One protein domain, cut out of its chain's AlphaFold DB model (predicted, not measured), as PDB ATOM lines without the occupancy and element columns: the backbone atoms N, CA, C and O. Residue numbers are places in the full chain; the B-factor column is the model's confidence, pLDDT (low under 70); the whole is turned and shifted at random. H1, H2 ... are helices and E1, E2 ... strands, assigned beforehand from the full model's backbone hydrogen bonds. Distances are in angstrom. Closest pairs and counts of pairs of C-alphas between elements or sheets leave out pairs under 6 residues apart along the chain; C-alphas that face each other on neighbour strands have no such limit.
ATOM      1  N   ILE A  15      30.119  20.811 233.162       93.69
ATOM      2  CA  ILE A  15      30.035  21.416 234.490       93.69
ATOM      3  C   ILE A  15      31.240  20.968 235.309       93.69
ATOM      4  O   ILE A  15      31.362  19.794 235.659       93.69
ATOM      5  N   TYR A  16      32.093  21.921 235.666       93.25
ATOM      6  CA  TYR A  16      33.232  21.706 236.552       93.25
ATOM      7  C   TYR A  16      32.876  22.206 237.946       93.25
ATOM      8  O   TYR A  16      32.380  23.319 238.105       93.25
ATOM      9  N   THR A  17      33.105  21.372 238.960       94.25
ATOM     10  CA  THR A  17      32.923  21.752 240.365       94.25
ATOM     11  C   THR A  17      34.276  21.712 241.048       94.25
ATOM     12  O   THR A  17      34.930  20.670 241.053       94.25
ATOM     13  N   ILE A  18      34.704  22.855 241.570       94.00
ATOM     14  CA  ILE A  18      36.072  23.077 242.025       94.00
ATOM     15  C   ILE A  18      36.025  23.717 243.422       94.00
ATOM     16  O   ILE A  18      35.382  24.755 243.587       94.00
ATOM     17  N   PRO A  19      36.674  23.130 244.440       94.88
ATOM     18  CA  PRO A  19      36.929  23.824 245.694       94.88
ATOM     19  C   PRO A  19      38.116  24.783 245.535       94.88
ATOM     20  O   PRO A  19      39.092  24.457 244.858       94.88
ATOM     21  N   HIS A  20      38.066  25.942 246.188       95.06
ATOM     22  CA  HIS A  20      39.194  26.873 246.219       95.06
ATOM     23  C   HIS A  20      39.418  27.446 247.620       95.06
ATOM     24  O   HIS A  20      38.467  27.817 248.311       95.06
ATOM     25  N   GLY A  21      40.692  27.528 248.017       94.75
ATOM     26  CA  GLY A  21      41.125  28.011 249.327       94.75
ATOM     27  C   GLY A  21      40.689  27.128 250.502       94.75
ATOM     28  O   GLY A  21      39.954  26.153 250.340       94.75
ATOM     29  N   VAL A  22      41.127  27.504 251.703       96.56
ATOM     30  CA  VAL A  22      40.714  26.886 252.973       96.56
ATOM     31  C   VAL A  22      39.876  27.897 253.749       96.56
ATOM     32  O   VAL A  22      40.274  29.057 253.879       96.56
ATOM     33  N   ALA A  23      38.695  27.490 254.210       96.75
ATOM     34  CA  ALA A  23      37.836  28.329 255.037       96.75
ATOM     35  C   ALA A  23      38.515  28.610 256.383       96.75
ATOM     36  O   ALA A  23      39.207  27.747 256.924       96.75
ATOM     37  N   VAL A  24      38.297  29.804 256.925       95.81
ATOM     38  CA  VAL A  24      38.828  30.217 258.228       95.81
ATOM     39  C   VAL A  24      37.695  30.715 259.115       95.81
ATOM     40  O   VAL A  24      36.752  31.333 258.620       95.81
ATOM     41  N   LEU A  25      37.789  30.458 260.418       95.00
ATOM     42  CA  LEU A  25      36.897  31.021 261.432       95.00
ATOM     43  C   LEU A  25      37.711  31.489 262.641       95.00
ATOM     44  O   LEU A  25      38.739  30.878 262.939       95.00
ATOM     45  N   PRO A  26      37.275  32.552 263.337       94.56
ATOM     46  CA  PRO A  26      37.927  32.982 264.564       94.56
ATOM     47  C   PRO A  26      37.770  31.922 265.661       94.56
ATOM     48  O   PRO A  26      36.692  31.348 265.840       94.56
ATOM     49  N   ASP A  27      38.846  31.668 266.396       93.88
ATOM     50  CA  ASP A  27      38.823  30.887 267.630       93.88
ATOM     51  C   ASP A  27      38.329  31.718 268.831       93.88
ATOM     52  O   ASP A  27      37.826  32.835 268.691       93.88
ATOM     53  N   VAL A  28      38.452  31.153 270.036       95.38
ATOM     54  CA  VAL A  28      38.027  31.796 271.291       95.38
ATOM     55  C   VAL A  28      38.775  33.097 271.598       95.38
ATOM     56  O   VAL A  28      38.242  33.932 272.327       95.38
ATOM     57  N   ASP A  29      39.965  33.279 271.027       96.31
ATOM     58  CA  ASP A  29      40.808  34.463 271.191       96.31
ATOM     59  C   ASP A  29      40.640  35.448 270.017       96.31
ATOM     60  O   ASP A  29      41.310  36.480 269.961       96.31
ATOM     61  N   GLY A  30      39.740  35.151 269.070       92.88
ATOM     62  CA  GLY A  30      39.500  35.957 267.873       92.88
ATOM     63  C   GLY A  30      40.542  35.762 266.770       92.88
ATOM     64  O   GLY A  30      40.538  36.508 265.792       92.88
ATOM     65  N   THR A  31      41.434  34.774 266.891       94.69
ATOM     66  CA  THR A  31      42.440  34.483 265.863       94.69
ATOM     67  C   THR A  31      41.832  33.582 264.794       94.69
ATOM     68  O   THR A  31      41.259  32.542 265.105       94.69
ATOM     69  N   TYR A  32      41.941  33.963 263.518       93.38
ATOM     70  CA  TYR A  32      41.409  33.156 262.417       93.38
ATOM     71  C   TYR A  32      42.202  31.857 262.251       93.38
ATOM     72  O   TYR A  32      43.380  31.877 261.892       93.38
ATOM     73  N   GLN A  33      41.528  30.729 262.461       94.69
ATOM     74  CA  GLN A  33      42.078  29.390 262.300       94.69
ATOM     75  C   GLN A  33      41.527  28.724 261.033       94.69
ATOM     76  O   GLN A  33      40.335  28.857 260.736       94.69
ATOM     77  N   PRO A  34      42.357  27.983 260.281       95.81
ATOM     78  CA  PRO A  34      41.899  27.228 259.125       95.81
ATOM     79  C   PRO A  34      41.044  26.025 259.539       95.81
ATOM     80  O   PRO A  34      41.355  25.303 260.487       95.81
ATOM     81  N   LEU A  35      39.967  25.788 258.795       96.06
ATOM     82  CA  LEU A  35      39.035  24.698 259.043       96.06
ATOM     83  C   LEU A  35      39.437  23.425 258.295       96.06
ATOM     84  O   LEU A  35      39.562  23.408 257.068       96.06
ATOM     85  N   TYR A  36      39.525  22.330 259.047       96.94
ATOM     86  CA  TYR A  36      39.733  20.983 258.527       96.94
ATOM     87  C   TYR A  36      38.716  20.017 259.140       96.94
ATOM     88  O   TYR A  36      38.371  20.123 260.315       96.94
ATOM     89  N   LEU A  37      38.243  19.055 258.348       95.56
ATOM     90  CA  LEU A  37      37.309  18.014 258.795       95.56
ATOM     91  C   LEU A  37      38.001  16.883 259.562       95.56
ATOM     92  O   LEU A  37      37.340  16.108 260.246       95.56
ATOM     93  N   TYR A  38      39.319  16.757 259.413       95.44
ATOM     94  CA  TYR A  38      40.105  15.709 260.046       95.44
ATOM     95  C   TYR A  38      41.537  16.179 260.288       95.44
ATOM     96  O   TYR A  38      42.126  16.844 259.429       95.44
ATOM     97  N   PHE A  39      42.079  15.779 261.434       95.56
ATOM     98  CA  PHE A  39      43.457  16.010 261.845       95.56
ATOM     99  C   PHE A  39      44.127  14.664 262.130       95.56
ATOM    100  O   PHE A  39      43.473  13.737 262.615       95.56
ATOM    101  N   ASP A  40      45.412  14.546 261.808       93.88
ATOM    102  CA  ASP A  40      46.217  13.381 262.183       93.88
ATOM    103  C   ASP A  40      46.718  13.449 263.643       93.88
ATOM    104  O   ASP A  40      46.448  14.401 264.375       93.88
ATOM    105  N   GLU A  41      47.474  12.432 264.070       95.69
ATOM    106  CA  GLU A  41      48.055  12.346 265.423       95.69
ATOM    107  C   GLU A  41      49.046  13.480 265.746       95.69
ATOM    108  O   GLU A  41      49.290  13.768 266.916       95.69
ATOM    109  N   ASN A  42      49.596  14.144 264.725       94.88
ATOM    110  CA  ASN A  42      50.522  15.269 264.862       94.88
ATOM    111  C   ASN A  42      49.811  16.627 264.739       94.88
ATOM    112  O   ASN A  42      50.477  17.657 264.640       94.88
ATOM    113  N   ASN A  43      48.474  16.636 264.752       89.56
ATOM    114  CA  ASN A  43      47.637  17.821 264.597       89.56
ATOM    115  C   ASN A  43      47.788  18.521 263.229       89.56
ATOM    116  O   ASN A  43      47.545  19.723 263.113       89.56
ATOM    117  N   ASN A  44      48.156  17.784 262.176       92.88
ATOM    118  CA  ASN A  44      48.121  18.300 260.809       92.88
ATOM    119  C   ASN A  44      46.709  18.159 260.237       92.88
ATOM    120  O   ASN A  44      46.141  17.065 260.224       92.88
ATOM    121  N   GLY A  45      46.152  19.254 259.721       93.56
ATOM    122  CA  GLY A  45      44.871  19.241 259.021       93.56
ATOM    123  C   GLY A  45      44.978  18.504 257.683       93.56
ATOM    124  O   GLY A  45      45.727  18.921 256.801       93.56
ATOM    125  N   LEU A  46      44.224  17.415 257.518       94.31
ATOM    126  CA  LEU A  46      44.320  16.547 256.336       94.31
ATOM    127  C   LEU A  46      43.226  16.803 255.300       94.31
ATOM    128  O   LEU A  46      43.469  16.684 254.102       94.31
ATOM    129  N   ILE A  47      42.015  17.140 255.747       96.00
ATOM    130  CA  ILE A  47      40.868  17.356 254.858       96.00
ATOM    131  C   ILE A  47      40.418  18.813 254.992       96.00
ATOM    132  O   ILE A  47      39.665  19.114 255.920       96.00
ATOM    133  N   PRO A  48      40.893  19.733 254.133       96.69
ATOM    134  CA  PRO A  48      40.540  21.145 254.230       96.69
ATOM    135  C   PRO A  48      39.070  21.378 253.886       96.69
ATOM    136  O   PRO A  48      38.534  20.792 252.942       96.69
ATOM    137  N   VAL A  49      38.426  22.281 254.623       97.62
ATOM    138  CA  VAL A  49      37.104  22.802 254.266       97.62
ATOM    139  C   VAL A  49      37.295  23.895 253.208       97.62
ATOM    140  O   VAL A  49      38.034  24.844 253.470       97.62
ATOM    141  N   PRO A  50      36.661  23.808 252.024       97.19
ATOM    142  CA  PRO A  50      36.836  24.810 250.974       97.19
ATOM    143  C   PRO A  50      36.384  26.191 251.434       97.19
ATOM    144  O   PRO A  50      35.349  26.300 252.086       97.19
ATOM    145  N   LYS A  51      37.109  27.243 251.053       97.12
ATOM    146  CA  LYS A  51      36.673  28.632 251.273       97.12
ATOM    147  C   LYS A  51      35.588  29.050 250.286       97.12
ATOM    148  O   LYS A  51      34.618  29.708 250.661       97.12
ATOM    149  N   LEU A  52      35.772  28.660 249.028       97.50
ATOM    150  CA  LEU A  52      34.867  28.923 247.920       97.50
ATOM    151  C   LEU A  52      34.464  27.610 247.252       97.50
ATOM    152  O   LEU A  52      35.298  26.725 247.026       97.50
ATOM    153  N   TYR A  53      33.192  27.524 246.877       96.75
ATOM    154  CA  TYR A  53      32.698  26.541 245.924       96.75
ATOM    155  C   TYR A  53      32.543  27.197 244.565       96.75
ATOM    156  O   TYR A  53      31.851  28.203 244.434       96.75
ATOM    157  N   ILE A  54      33.174  26.614 243.555       97.00
ATOM    158  CA  ILE A  54      33.173  27.135 242.195       97.00
ATOM    159  C   ILE A  54      32.429  26.145 241.310       97.00
ATOM    160  O   ILE A  54      32.744  24.952 241.293       97.00
ATOM    161  N   LYS A  55      31.451  26.637 240.556       96.31
ATOM    162  CA  LYS A  55      30.750  25.886 239.518       96.31
ATOM    163  C   LYS A  55      30.916  26.603 238.185       96.31
ATOM    164  O   LYS A  55      30.241  27.594 237.933       96.31
ATOM    165  N   ALA A  56      31.797  26.085 237.337       95.69
ATOM    166  CA  ALA A  56      31.972  26.564 235.970       95.69
ATOM    167  C   ALA A  56      31.077  25.767 235.018       95.69
ATOM    168  O   ALA A  56      31.121  24.536 235.013       95.69
ATOM    169  N   VAL A  57      30.269  26.471 234.232       95.31
ATOM    170  CA  VAL A  57      29.366  25.922 233.218       95.31
ATOM    171  C   VAL A  57      29.867  26.370 231.856       95.31
ATOM    172  O   VAL A  57      30.074  27.562 231.629       95.31
ATOM    173  N   VAL A  58      30.082  25.415 230.962       94.94
ATOM    174  CA  VAL A  58      30.648  25.650 229.634       94.94
ATOM    175  C   VAL A  58      29.789  24.944 228.599       94.94
ATOM    176  O   VAL A  58      29.539  23.743 228.709       94.94
ATOM    177  N   ASP A  59      29.365  25.686 227.585       94.12
ATOM    178  CA  ASP A  59      28.811  25.138 226.355       94.12
ATOM    179  C   ASP A  59      29.934  25.055 225.305       94.12
ATOM    180  O   ASP A  59      30.378  26.086 224.791       94.12
ATOM    181  N   PRO A  60      30.428  23.848 224.979       92.44
ATOM    182  CA  PRO A  60      31.501  23.672 224.012       92.44
ATOM    183  C   PRO A  60      31.052  23.913 222.562       92.44
ATOM    184  O   PRO A  60      31.906  24.054 221.690       92.44
ATOM    185  N   VAL A  61      29.744  23.926 222.270       91.81
ATOM    186  CA  VAL A  61      29.222  24.119 220.908       91.81
ATOM    187  C   VAL A  61      29.249  25.595 220.536       91.81
ATOM    188  O   VAL A  61      29.759  25.952 219.476       91.81
ATOM    189  N   SER A  62      28.713  26.451 221.405       93.12
ATOM    190  CA  SER A  62      28.752  27.911 221.248       93.12
ATOM    191  C   SER A  62      30.056  28.533 221.747       93.12
ATOM    192  O   SER A  62      30.274  29.720 221.520       93.12
ATOM    193  N   LYS A  63      30.908  27.751 222.427       94.69
ATOM    194  CA  LYS A  63      32.114  28.218 223.126       94.69
ATOM    195  C   LYS A  63      31.815  29.332 224.125       94.69
ATOM    196  O   LYS A  63      32.575  30.290 224.259       94.69
ATOM    197  N   THR A  64      30.700  29.215 224.832       95.50
ATOM    198  CA  THR A  64      30.308  30.174 225.867       95.50
ATOM    199  C   THR A  64      30.465  29.565 227.247       95.50
ATOM    200  O   THR A  64      30.224  28.370 227.430       95.50
ATOM    201  N   GLY A  65      30.815  30.365 228.248       95.88
ATOM    202  CA  GLY A  65      30.908  29.865 229.615       95.88
ATOM    203  C   GLY A  65      30.728  30.929 230.683       95.88
ATOM    204  O   GLY A  65      30.830  32.125 230.431       95.88
ATOM    205  N   ILE A  66      30.449  30.470 231.896       97.50
ATOM    206  CA  ILE A  66      30.275  31.302 233.087       97.50
ATOM    207  C   ILE A  66      30.643  30.476 234.317       97.50
ATOM    208  O   ILE A  66      30.387  29.270 234.356       97.50
ATOM    209  N   ALA A  67      31.245  31.092 235.329       97.12
ATOM    210  CA  ALA A  67      31.474  30.435 236.607       97.12
ATOM    211  C   ALA A  67      30.743  31.142 237.737       97.12
ATOM    212  O   ALA A  67      30.801  32.357 237.844       97.12
ATOM    213  N   PHE A  68      30.109  30.359 238.601       97.75
ATOM    214  CA  PHE A  68      29.493  30.816 239.840       97.75
ATOM    215  C   PHE A  68      30.403  30.465 241.000       97.75
ATOM    216  O   PHE A  68      30.813  29.308 241.135       97.75
ATOM    217  N   LEU A  69      30.725  31.452 241.823       98.06
ATOM    218  CA  LEU A  69      31.528  31.275 243.020       98.06
ATOM    219  C   LEU A  69      30.643  31.563 244.225       98.06
ATOM    220  O   LEU A  69      29.891  32.534 244.235       98.06
ATOM    221  N   THR A  70      30.700  30.699 245.232       97.69
ATOM    222  CA  THR A  70      29.898  30.810 246.453       97.69
ATOM    223  C   THR A  70      30.795  30.708 247.670       97.69
ATOM    224  O   THR A  70      31.621  29.798 247.769       97.69
ATOM    225  N   VAL A  71      30.612  31.631 248.611       98.00
ATOM    226  CA  VAL A  71      31.347  31.662 249.874       98.00
ATOM    227  C   VAL A  71      30.854  30.557 250.803       98.00
ATOM    228  O   VAL A  71      29.666  30.456 251.095       98.00
ATOM    229  N   ASN A  72      31.781  29.742 251.308       97.12
ATOM    230  CA  ASN A  72      31.499  28.675 252.266       97.12
ATOM    231  C   ASN A  72      31.749  29.133 253.714       97.12
ATOM    232  O   ASN A  72      32.544  28.545 254.447       97.12
ATOM    233  N   ASN A  73      31.099  30.221 254.120       96.00
ATOM    234  CA  ASN A  73      31.106  30.689 255.502       96.00
ATOM    235  C   ASN A  73      29.772  31.398 255.812       96.00
ATOM    236  O   ASN A  73      29.562  32.516 255.345       96.00
ATOM    237  N   PRO A  74      28.861  30.779 256.588       93.44
ATOM    238  CA  PRO A  74      27.550  31.360 256.890       93.44
ATOM    239  C   PRO A  74      27.604  32.542 257.870       93.44
ATOM    240  O   PRO A  74      26.593  33.212 258.063       93.44
ATOM    241  N   TYR A  75      28.755  32.786 258.502       93.38
ATOM    242  CA  TYR A  75      28.967  33.875 259.460       93.38
ATOM    243  C   TYR A  75      29.759  35.041 258.871       93.38
ATOM    244  O   TYR A  75      30.022  36.006 259.582       93.38
ATOM    245  N   VAL A  76      30.149  34.942 257.596       94.81
ATOM    246  CA  VAL A  76      30.962  35.960 256.938       94.81
ATOM    247  C   VAL A  76      30.225  37.295 256.887       94.81
ATOM    248  O   VAL A  76      29.002  37.354 256.718       94.81
ATOM    249  N   THR A  77      30.980  38.374 257.010       95.12
ATOM    250  CA  THR A  77      30.516  39.750 256.846       95.12
ATOM    251  C   THR A  77      30.970  40.329 255.507       95.12
ATOM    252  O   THR A  77      31.881  39.820 254.855       95.12
ATOM    253  N   MET A  78      30.338  41.425 255.074       94.75
ATOM    254  CA  MET A  78      30.757  42.120 253.848       94.75
ATOM    255  C   MET A  78      32.179  42.690 253.950       94.75
ATOM    256  O   MET A  78      32.891  42.705 252.952       94.75
ATOM    257  N   GLU A  79      32.589  43.119 255.146       94.50
ATOM    258  CA  GLU A  79      33.953  43.579 255.434       94.50
ATOM    259  C   GLU A  79      34.956  42.436 255.231       94.50
ATOM    260  O   GLU A  79      35.876  42.554 254.425       94.50
ATOM    261  N   GLU A  80      34.703  41.264 255.820       94.50
ATOM    262  CA  GLU A  80      35.566  40.092 255.629       94.50
ATOM    263  C   GLU A  80      35.622  39.621 254.170       94.50
ATOM    264  O   GLU A  80      36.679  39.182 253.716       94.50
ATOM    265  N   ILE A  81      34.521  39.713 253.414       94.94
ATOM    266  CA  ILE A  81      34.516  39.391 251.976       94.94
ATOM    267  C   ILE A  81      35.530  40.261 251.221       94.94
ATOM    268  O   ILE A  81      36.273  39.744 250.380       94.94
ATOM    269  N   GLN A  82      35.574  41.555 251.537       92.06
ATOM    270  CA  GLN A  82      36.453  42.534 250.895       92.06
ATOM    271  C   GLN A  82      37.909  42.397 251.353       92.06
ATOM    272  O   GLN A  82      38.819  42.494 250.534       92.06
ATOM    273  N   GLU A  83      38.137  42.138 252.638       91.12
ATOM    274  CA  GLU A  83      39.480  42.127 253.229       91.12
ATOM    275  C   GLU A  83      40.195  40.781 253.104       91.12
ATOM    276  O   GLU A  83      41.423  40.729 253.028       91.12
ATOM    277  N   GLN A  84      39.455  39.672 253.071       91.50
ATOM    278  CA  GLN A  84      40.043  38.334 253.104       91.50
ATOM    279  C   GLN A  84      40.134  37.677 251.725       91.50
ATOM    280  O   GLN A  84      40.186  36.453 251.657       91.50
ATOM    281  N   ASN A  85      40.166  38.413 250.612       92.12
ATOM    282  CA  ASN A  85      40.300  37.835 249.262       92.12
ATOM    283  C   ASN A  85      39.236  36.758 248.944       92.12
ATOM    284  O   ASN A  85      39.566  35.686 248.430       92.12
ATOM    285  N   TYR A  86      37.964  36.986 249.292       95.94
ATOM    286  CA  TYR A  86      36.879  36.084 248.871       95.94
ATOM    287  C   TYR A  86      36.478  36.292 247.408       95.94
ATOM    288  O   TYR A  86      35.925  35.375 246.814       95.94
ATOM    289  N   VAL A  87      36.758  37.463 246.832       95.75
ATOM    290  CA  VAL A  87      36.449  37.803 245.438       95.75
ATOM    291  C   VAL A  87      37.723  37.680 244.601       95.75
ATOM    292  O   VAL A  87      38.634  38.494 244.723       95.75
ATOM    293  N   ILE A  88      37.797  36.632 243.774       95.12
ATOM    294  CA  ILE A  88      39.004  36.275 242.995       95.12
ATOM    295  C   ILE A  88      38.919  36.629 241.499       95.12
ATOM    296  O   ILE A  88      39.780  36.222 240.721       95.12
ATOM    297  N   CYS A  89      37.865  37.329 241.083       95.00
ATOM    298  CA  CYS A  89      37.642  37.810 239.719       95.00
ATOM    299  C   CYS A  89      36.667  39.002 239.752       95.00
ATOM    300  O   CYS A  89      36.057  39.269 240.786       95.00
ATOM    301  N   GLU A  90      36.480  39.678 238.620       95.44
ATOM    302  CA  GLU A  90      35.406  40.662 238.458       95.44
ATOM    303  C   GLU A  90      34.028  39.983 238.452       95.44
ATOM    304  O   GLU A  90      33.830  39.000 237.734       95.44
ATOM    305  N   ASP A  91      33.088  40.513 239.244       96.50
ATOM    306  CA  ASP A  91      31.707  40.033 239.265       96.50
ATOM    307  C   ASP A  91      30.941  40.532 238.037       96.50
ATOM    308  O   ASP A  91      30.728  41.731 237.861       96.50
ATOM    309  N   ILE A  92      30.516  39.591 237.201       96.81
ATOM    310  CA  ILE A  92      29.748  39.846 235.982       96.81
ATOM    311  C   ILE A  92      28.316  39.308 236.066       96.81
ATOM    312  O   ILE A  92      27.692  39.115 235.026       96.81
ATOM    313  N   CYS A  93      27.766  39.029 237.254       96.44
ATOM    314  CA  CYS A  93      26.408  38.474 237.356       96.44
ATOM    315  C   CYS A  93      25.338  39.373 236.712       96.44
ATOM    316  O   CYS A  93      24.379  38.852 236.149       96.44
ATOM    317  N   ASP A  94      25.525  40.696 236.726       94.69
ATOM    318  CA  ASP A  94      24.581  41.668 236.152       94.69
ATOM    319  C   ASP A  94      24.419  41.551 234.625       94.69
ATOM    320  O   ASP A  94      23.468  42.090 234.064       94.69
ATOM    321  N   VAL A  95      25.324  40.848 233.932       94.19
ATOM    322  CA  VAL A  95      25.226  40.627 232.476       94.19
ATOM    323  C   VAL A  95      24.338  39.430 232.108       94.19
ATOM    324  O   VAL A  95      24.143  39.162 230.921       94.19
ATOM    325  N   LEU A  96      23.865  38.671 233.103       94.50
ATOM    326  CA  LEU A  96      23.108  37.433 232.929       94.50
ATOM    327  C   LEU A  96      21.604  37.701 233.067       94.50
ATOM    328  O   LEU A  96      21.043  37.601 234.157       94.50
ATOM    329  N   ASP A  97      20.926  37.967 231.950       92.44
ATOM    330  CA  ASP A  97      19.496  38.335 231.933       92.44
ATOM    331  C   ASP A  97      18.557  37.247 232.503       92.44
ATOM    332  O   ASP A  97      17.422  37.519 232.898       92.44
ATOM    333  N   TRP A  98      19.013  35.993 232.549       92.06
ATOM    334  CA  TRP A  98      18.269  34.854 233.096       92.06
ATOM    335  C   TRP A  98      18.491  34.628 234.598       92.06
ATOM    336  O   TRP A  98      17.804  33.792 235.199       92.06
ATOM    337  N   LEU A  99      19.442  35.329 235.220       93.50
ATOM    338  CA  LEU A  99      19.726  35.196 236.644       93.50
ATOM    339  C   LEU A  99      18.670  35.962 237.452       93.50
ATOM    340  O   LEU A  99      18.586  37.182 237.411       93.50
ATOM    341  N   THR A 100      17.833  35.235 238.192       93.31
ATOM    342  CA  THR A 100      16.665  35.817 238.887       93.31
ATOM    343  C   THR A 100      16.840  35.980 240.396       93.31
ATOM    344  O   THR A 100      15.994  36.587 241.055       93.31
ATOM    345  N   TRP A 101      17.904  35.419 240.968       93.44
ATOM    346  CA  TRP A 101      18.209  35.521 242.395       93.44
ATOM    347  C   TRP A 101      19.280  36.585 242.631       93.44
ATOM    348  O   TRP A 101      20.055  36.881 241.735       93.44
ATOM    349  N   ASP A 102      19.299  37.154 243.837       95.00
ATOM    350  CA  ASP A 102      20.286  38.153 244.267       95.00
ATOM    351  C   ASP A 102      21.556  37.436 244.758       95.00
ATOM    352  O   ASP A 102      21.514  36.842 245.846       95.00
ATOM    353  N   PRO A 103      22.656  37.446 243.976       94.88
ATOM    354  CA  PRO A 103      23.846  36.680 244.305       94.88
ATOM    355  C   PRO A 103      24.638  37.275 245.453       94.88
ATOM    356  O   PRO A 103      25.197  36.546 246.267       94.88
ATOM    357  N   THR A 104      24.586  38.588 245.617       95.31
ATOM    358  CA  THR A 104      25.309  39.295 246.676       95.31
ATOM    359  C   THR A 104      24.583  39.258 248.025       95.31
ATOM    360  O   THR A 104      25.049  39.831 249.014       95.31
ATOM    361  N   ASN A 105      23.447  38.555 248.113       95.19
ATOM    362  CA  ASN A 105      22.662  38.457 249.334       95.19
ATOM    363  C   ASN A 105      23.355  37.602 250.398       95.19
ATOM    364  O   ASN A 105      23.118  36.399 250.515       95.19
ATOM    365  N   ILE A 106      24.137  38.238 251.263       94.56
ATOM    366  CA  ILE A 106      24.906  37.537 252.298       94.56
ATOM    367  C   ILE A 106      24.044  36.645 253.209       94.56
ATOM    368  O   ILE A 106      24.472  35.566 253.604       94.56
ATOM    369  N   LYS A 107      22.783  37.026 253.471       93.00
ATOM    370  CA  LYS A 107      21.851  36.230 254.293       93.00
ATOM    371  C   LYS A 107      21.360  34.958 253.596       93.00
ATOM    372  O   LYS A 107      20.895  34.047 254.276       93.00
ATOM    373  N   LYS A 108      21.408  34.910 252.263       93.81
ATOM    374  CA  LYS A 108      21.046  33.738 251.447       93.81
ATOM    375  C   LYS A 108      22.271  32.974 250.932       93.81
ATOM    376  O   LYS A 108      22.096  31.944 250.287       93.81
ATOM    377  N   GLY A 109      23.472  33.448 251.260       94.19
ATOM    378  CA  GLY A 109      24.742  32.962 250.734       94.19
ATOM    379  C   GLY A 109      25.296  33.936 249.700       94.19
ATOM    380  O   GLY A 109      24.667  34.176 248.676       94.19
ATOM    381  N   TYR A 110      26.477  34.488 249.984       97.44
ATOM    382  CA  TYR A 110      27.157  35.390 249.063       97.44
ATOM    383  C   TYR A 110      27.775  34.616 247.899       97.44
ATOM    384  O   TYR A 110      28.541  33.662 248.088       97.44
ATOM    385  N   SER A 111      27.475  35.083 246.699       97.62
ATOM    386  CA  SER A 111      27.954  34.571 245.435       97.62
ATOM    387  C   SER A 111      28.230  35.685 244.442       97.62
ATOM    388  O   SER A 111      27.740  36.800 244.585       97.62
ATOM    389  N   TYR A 112      29.014  35.350 243.426       97.88
ATOM    390  CA  TYR A 112      29.346  36.224 242.306       97.88
ATOM    391  C   TYR A 112      29.682  35.381 241.069       97.88
ATOM    392  O   TYR A 112      29.855  34.156 241.166       97.88
ATOM    393  N   CYS A 113      29.760  36.026 239.909       98.06
ATOM    394  CA  CYS A 113      29.947  35.358 238.627       98.06
ATOM    395  C   CYS A 113      31.274  35.777 237.993       98.06
ATOM    396  O   CYS A 113      31.542  36.965 237.886       98.06
ATOM    397  N   CYS A 114      32.077  34.827 237.516       96.94
ATOM    398  CA  CYS A 114      33.325  35.099 236.801       96.94
ATOM    399  C   CYS A 114      33.235  34.711 235.330       96.94
ATOM    400  O   CYS A 114      32.720  33.641 234.984       96.94
ATOM    401  N   ASN A 115      33.908  35.486 234.478       95.62
ATOM    402  CA  ASN A 115      34.339  34.986 233.178       95.62
ATOM    403  C   ASN A 115      35.282  33.776 233.364       95.62
ATOM    404  O   ASN A 115      36.157  33.791 234.232       95.62
ATOM    405  N   ILE A 116      35.135  32.735 232.535       95.56
ATOM    406  CA  ILE A 116      35.970  31.523 232.605       95.56
ATOM    407  C   ILE A 116      37.463  31.838 232.423       95.56
ATOM    408  O   ILE A 116      38.292  31.263 233.126       95.56
ATOM    409  N   LYS A 117      37.815  32.768 231.526       92.88
ATOM    410  CA  LYS A 117      39.210  33.164 231.275       92.88
ATOM    411  C   LYS A 117      39.831  33.871 232.473       92.88
ATOM    412  O   LYS A 117      41.007  33.663 232.747       92.88
ATOM    413  N   ASP A 118      39.064  34.696 233.180       92.31
ATOM    414  CA  ASP A 118      39.562  35.390 234.370       92.31
ATOM    415  C   ASP A 118      39.661  34.447 235.560       92.31
ATOM    416  O   ASP A 118      40.664  34.463 236.267       92.31
ATOM    417  N   LEU A 119      38.690  33.545 235.717       93.94
ATOM    418  CA  LEU A 119      38.765  32.486 236.716       93.94
ATOM    419  C   LEU A 119      40.014  31.608 236.534       93.94
ATOM    420  O   LEU A 119      40.680  31.286 237.517       93.94
ATOM    421  N   ALA A 120      40.350  31.244 235.295       91.38
ATOM    422  CA  ALA A 120      41.524  30.425 234.999       91.38
ATOM    423  C   ALA A 120      42.846  31.097 235.418       91.38
ATOM    424  O   ALA A 120      43.787  30.402 235.781       91.38
ATOM    425  N   LYS A 121      42.917  32.437 235.442       90.56
ATOM    426  CA  LYS A 121      44.096  33.170 235.946       90.56
ATOM    427  C   LYS A 121      44.267  33.042 237.461       90.56
ATOM    428  O   LYS A 121      45.378  33.202 237.953       90.56
ATOM    429  N   SER A 122      43.181  32.770 238.183       88.56
ATOM    430  CA  SER A 122      43.158  32.638 239.646       88.56
ATOM    431  C   SER A 122      43.299  31.185 240.121       88.56
ATOM    432  O   SER A 122      43.368  30.937 241.326       88.56
ATOM    433  N   LEU A 123      43.323  30.215 239.197       88.31
ATOM    434  CA  LEU A 123      43.364  28.780 239.484       88.31
ATOM    435  C   LEU A 123      44.487  28.085 238.704       88.31
ATOM    436  O   LEU A 123      44.292  27.677 237.563       88.31
ATOM    437  N   ASP A 124      45.620  27.833 239.364       83.06
ATOM    438  CA  ASP A 124      46.812  27.221 238.747       83.06
ATOM    439  C   ASP A 124      46.569  25.846 238.094       83.06
ATOM    440  O   ASP A 124      47.311  25.425 237.211       83.06
ATOM    441  N   PHE A 125      45.547  25.114 238.542       83.00
ATOM    442  CA  PHE A 125      45.228  23.764 238.065       83.00
ATOM    443  C   PHE A 125      44.073  23.723 237.055       83.00
ATOM    444  O   PHE A 125      43.663  22.633 236.647       83.00
ATOM    445  N   MET A 126      43.490  24.871 236.698       81.56
ATOM    446  CA  MET A 126      42.348  24.891 235.791       81.56
ATOM    447  C   MET A 126      42.800  24.465 234.386       81.56
ATOM    448  O   MET A 126      43.758  25.033 233.861       81.56
ATOM    449  N   PRO A 127      42.158  23.457 233.764       79.94
ATOM    450  CA  PRO A 127      42.504  23.067 232.404       79.94
ATOM    451  C   PRO A 127      42.232  24.223 231.440       79.94
ATOM    452  O   PRO A 127      41.335  25.032 231.675       79.94
ATOM    453  N   GLU A 128      42.959  24.269 230.325       82.81
ATOM    454  CA  GLU A 128      42.612  25.178 229.235       82.81
ATOM    455  C   GLU A 128      41.215  24.825 228.707       82.81
ATOM    456  O   GLU A 128      40.969  23.706 228.248       82.81
ATOM    457  N   ILE A 129      40.287  25.780 228.804       87.19
ATOM    458  CA  ILE A 129      38.924  25.647 228.294       87.19
ATOM    459  C   ILE A 129      38.761  26.597 227.109       87.19
ATOM    460  O   ILE A 129      38.963  27.804 227.237       87.19
ATOM    461  N   ASP A 130      38.373  26.043 225.962       89.75
ATOM    462  CA  ASP A 130      38.074  26.792 224.741       89.75
ATOM    463  C   ASP A 130      36.724  27.520 224.883       89.75
ATOM    464  O   ASP A 130      35.663  26.972 224.586       89.75
ATOM    465  N   VAL A 131      36.775  28.739 225.424       93.12
ATOM    466  CA  VAL A 131      35.632  29.644 225.613       93.12
ATOM    467  C   VAL A 131      35.960  30.982 224.971       93.12
ATOM    468  O   VAL A 131      36.984  31.587 225.282       93.12
ATOM    469  N   ASP A 132      35.076  31.483 224.121       93.75
ATOM    470  CA  ASP A 132      35.234  32.759 223.427       93.75
ATOM    471  C   ASP A 132      34.369  33.868 224.038       93.75
ATOM    472  O   ASP A 132      34.800  35.022 224.031       93.75
ATOM    473  N   ASP A 133      33.224  33.525 224.637       94.44
ATOM    474  CA  ASP A 133      32.257  34.498 225.162       94.44
ATOM    475  C   ASP A 133      31.535  34.008 226.440       94.44
ATOM    476  O   ASP A 133      31.740  32.890 226.922       94.44
ATOM    477  N   ILE A 134      30.709  34.865 227.035       94.56
ATOM    478  CA  ILE A 134      29.937  34.600 228.253       94.56
ATOM    479  C   ILE A 134      28.670  33.806 227.913       94.56
ATOM    480  O   ILE A 134      27.982  34.097 226.938       94.56
ATOM    481  N   LEU A 135      28.330  32.823 228.750       92.50
ATOM    482  CA  LEU A 135      27.045  32.124 228.666       92.50
ATOM    483  C   LEU A 135      25.924  33.015 229.230       92.50
ATOM    484  O   LEU A 135      25.734  33.073 230.445       92.50
TER     485      LEU A 135
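What this domain is: This is residues 15 to 135 of the 136 residues of the protein "Endonuclease_NS domain-containing protein" of Laodelphax striatellus (UniProt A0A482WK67). Little of this domain is regular structure: a strongly twisted four-stranded sheet with H2 on one face, the small hairpin E2 and E3 beyond one end, and long loops. The 121 printed residues include E1 E2 E3 E4 E5 H1 E6 H2, in that order, holding 48 residues, mixed in class. The sheet, E1 - E4 - E5 - E6, is antiparallel. The whole is only just compact, close to loose, with radius of gyration of the C-alphas 16.1 A, spanning 50 by 30 by 19 A.

How they stand to each other: E1, residues 15 to 22, runs on into E2, 24 to 26, at 38 degrees. E2 and E3, 32 to 34, form a hairpin, N 25 and O 33 being 3.0 A apart. E4, 50 to 59, is antiparallel to E1, N 18 and O 54 being 2.9 A apart. E4 and E5, 64 to 71, form a hairpin, N 55 and O 68 being 2.8 A apart. H1, 78 to 83, is not on the sheet. E6, 111 to 114, is antiparallel to E5, N 69 and O 112 being 2.9 A apart. H2, 116 to 121, stands up from the sheet, its height 8.9 A; its closest C-alpha pair with E5 is Ile 66 and Ile 116, 5.7 A. O i to N i+4 pairs are within hydrogen-bond range throughout H1, and 1 of 2 in H2.

Where its parts are: E1 begins at C-alpha 15 (30.035, 21.416, 234.490); E4 measures 25.9 A; H2 ends at C-alpha 121 (44.096, 33.170, 235.946).

The domain as a whole: The printed part has no cut; links E3 to E4 and H1 to E6 are long; no printed residue is under 70 in pLDDT.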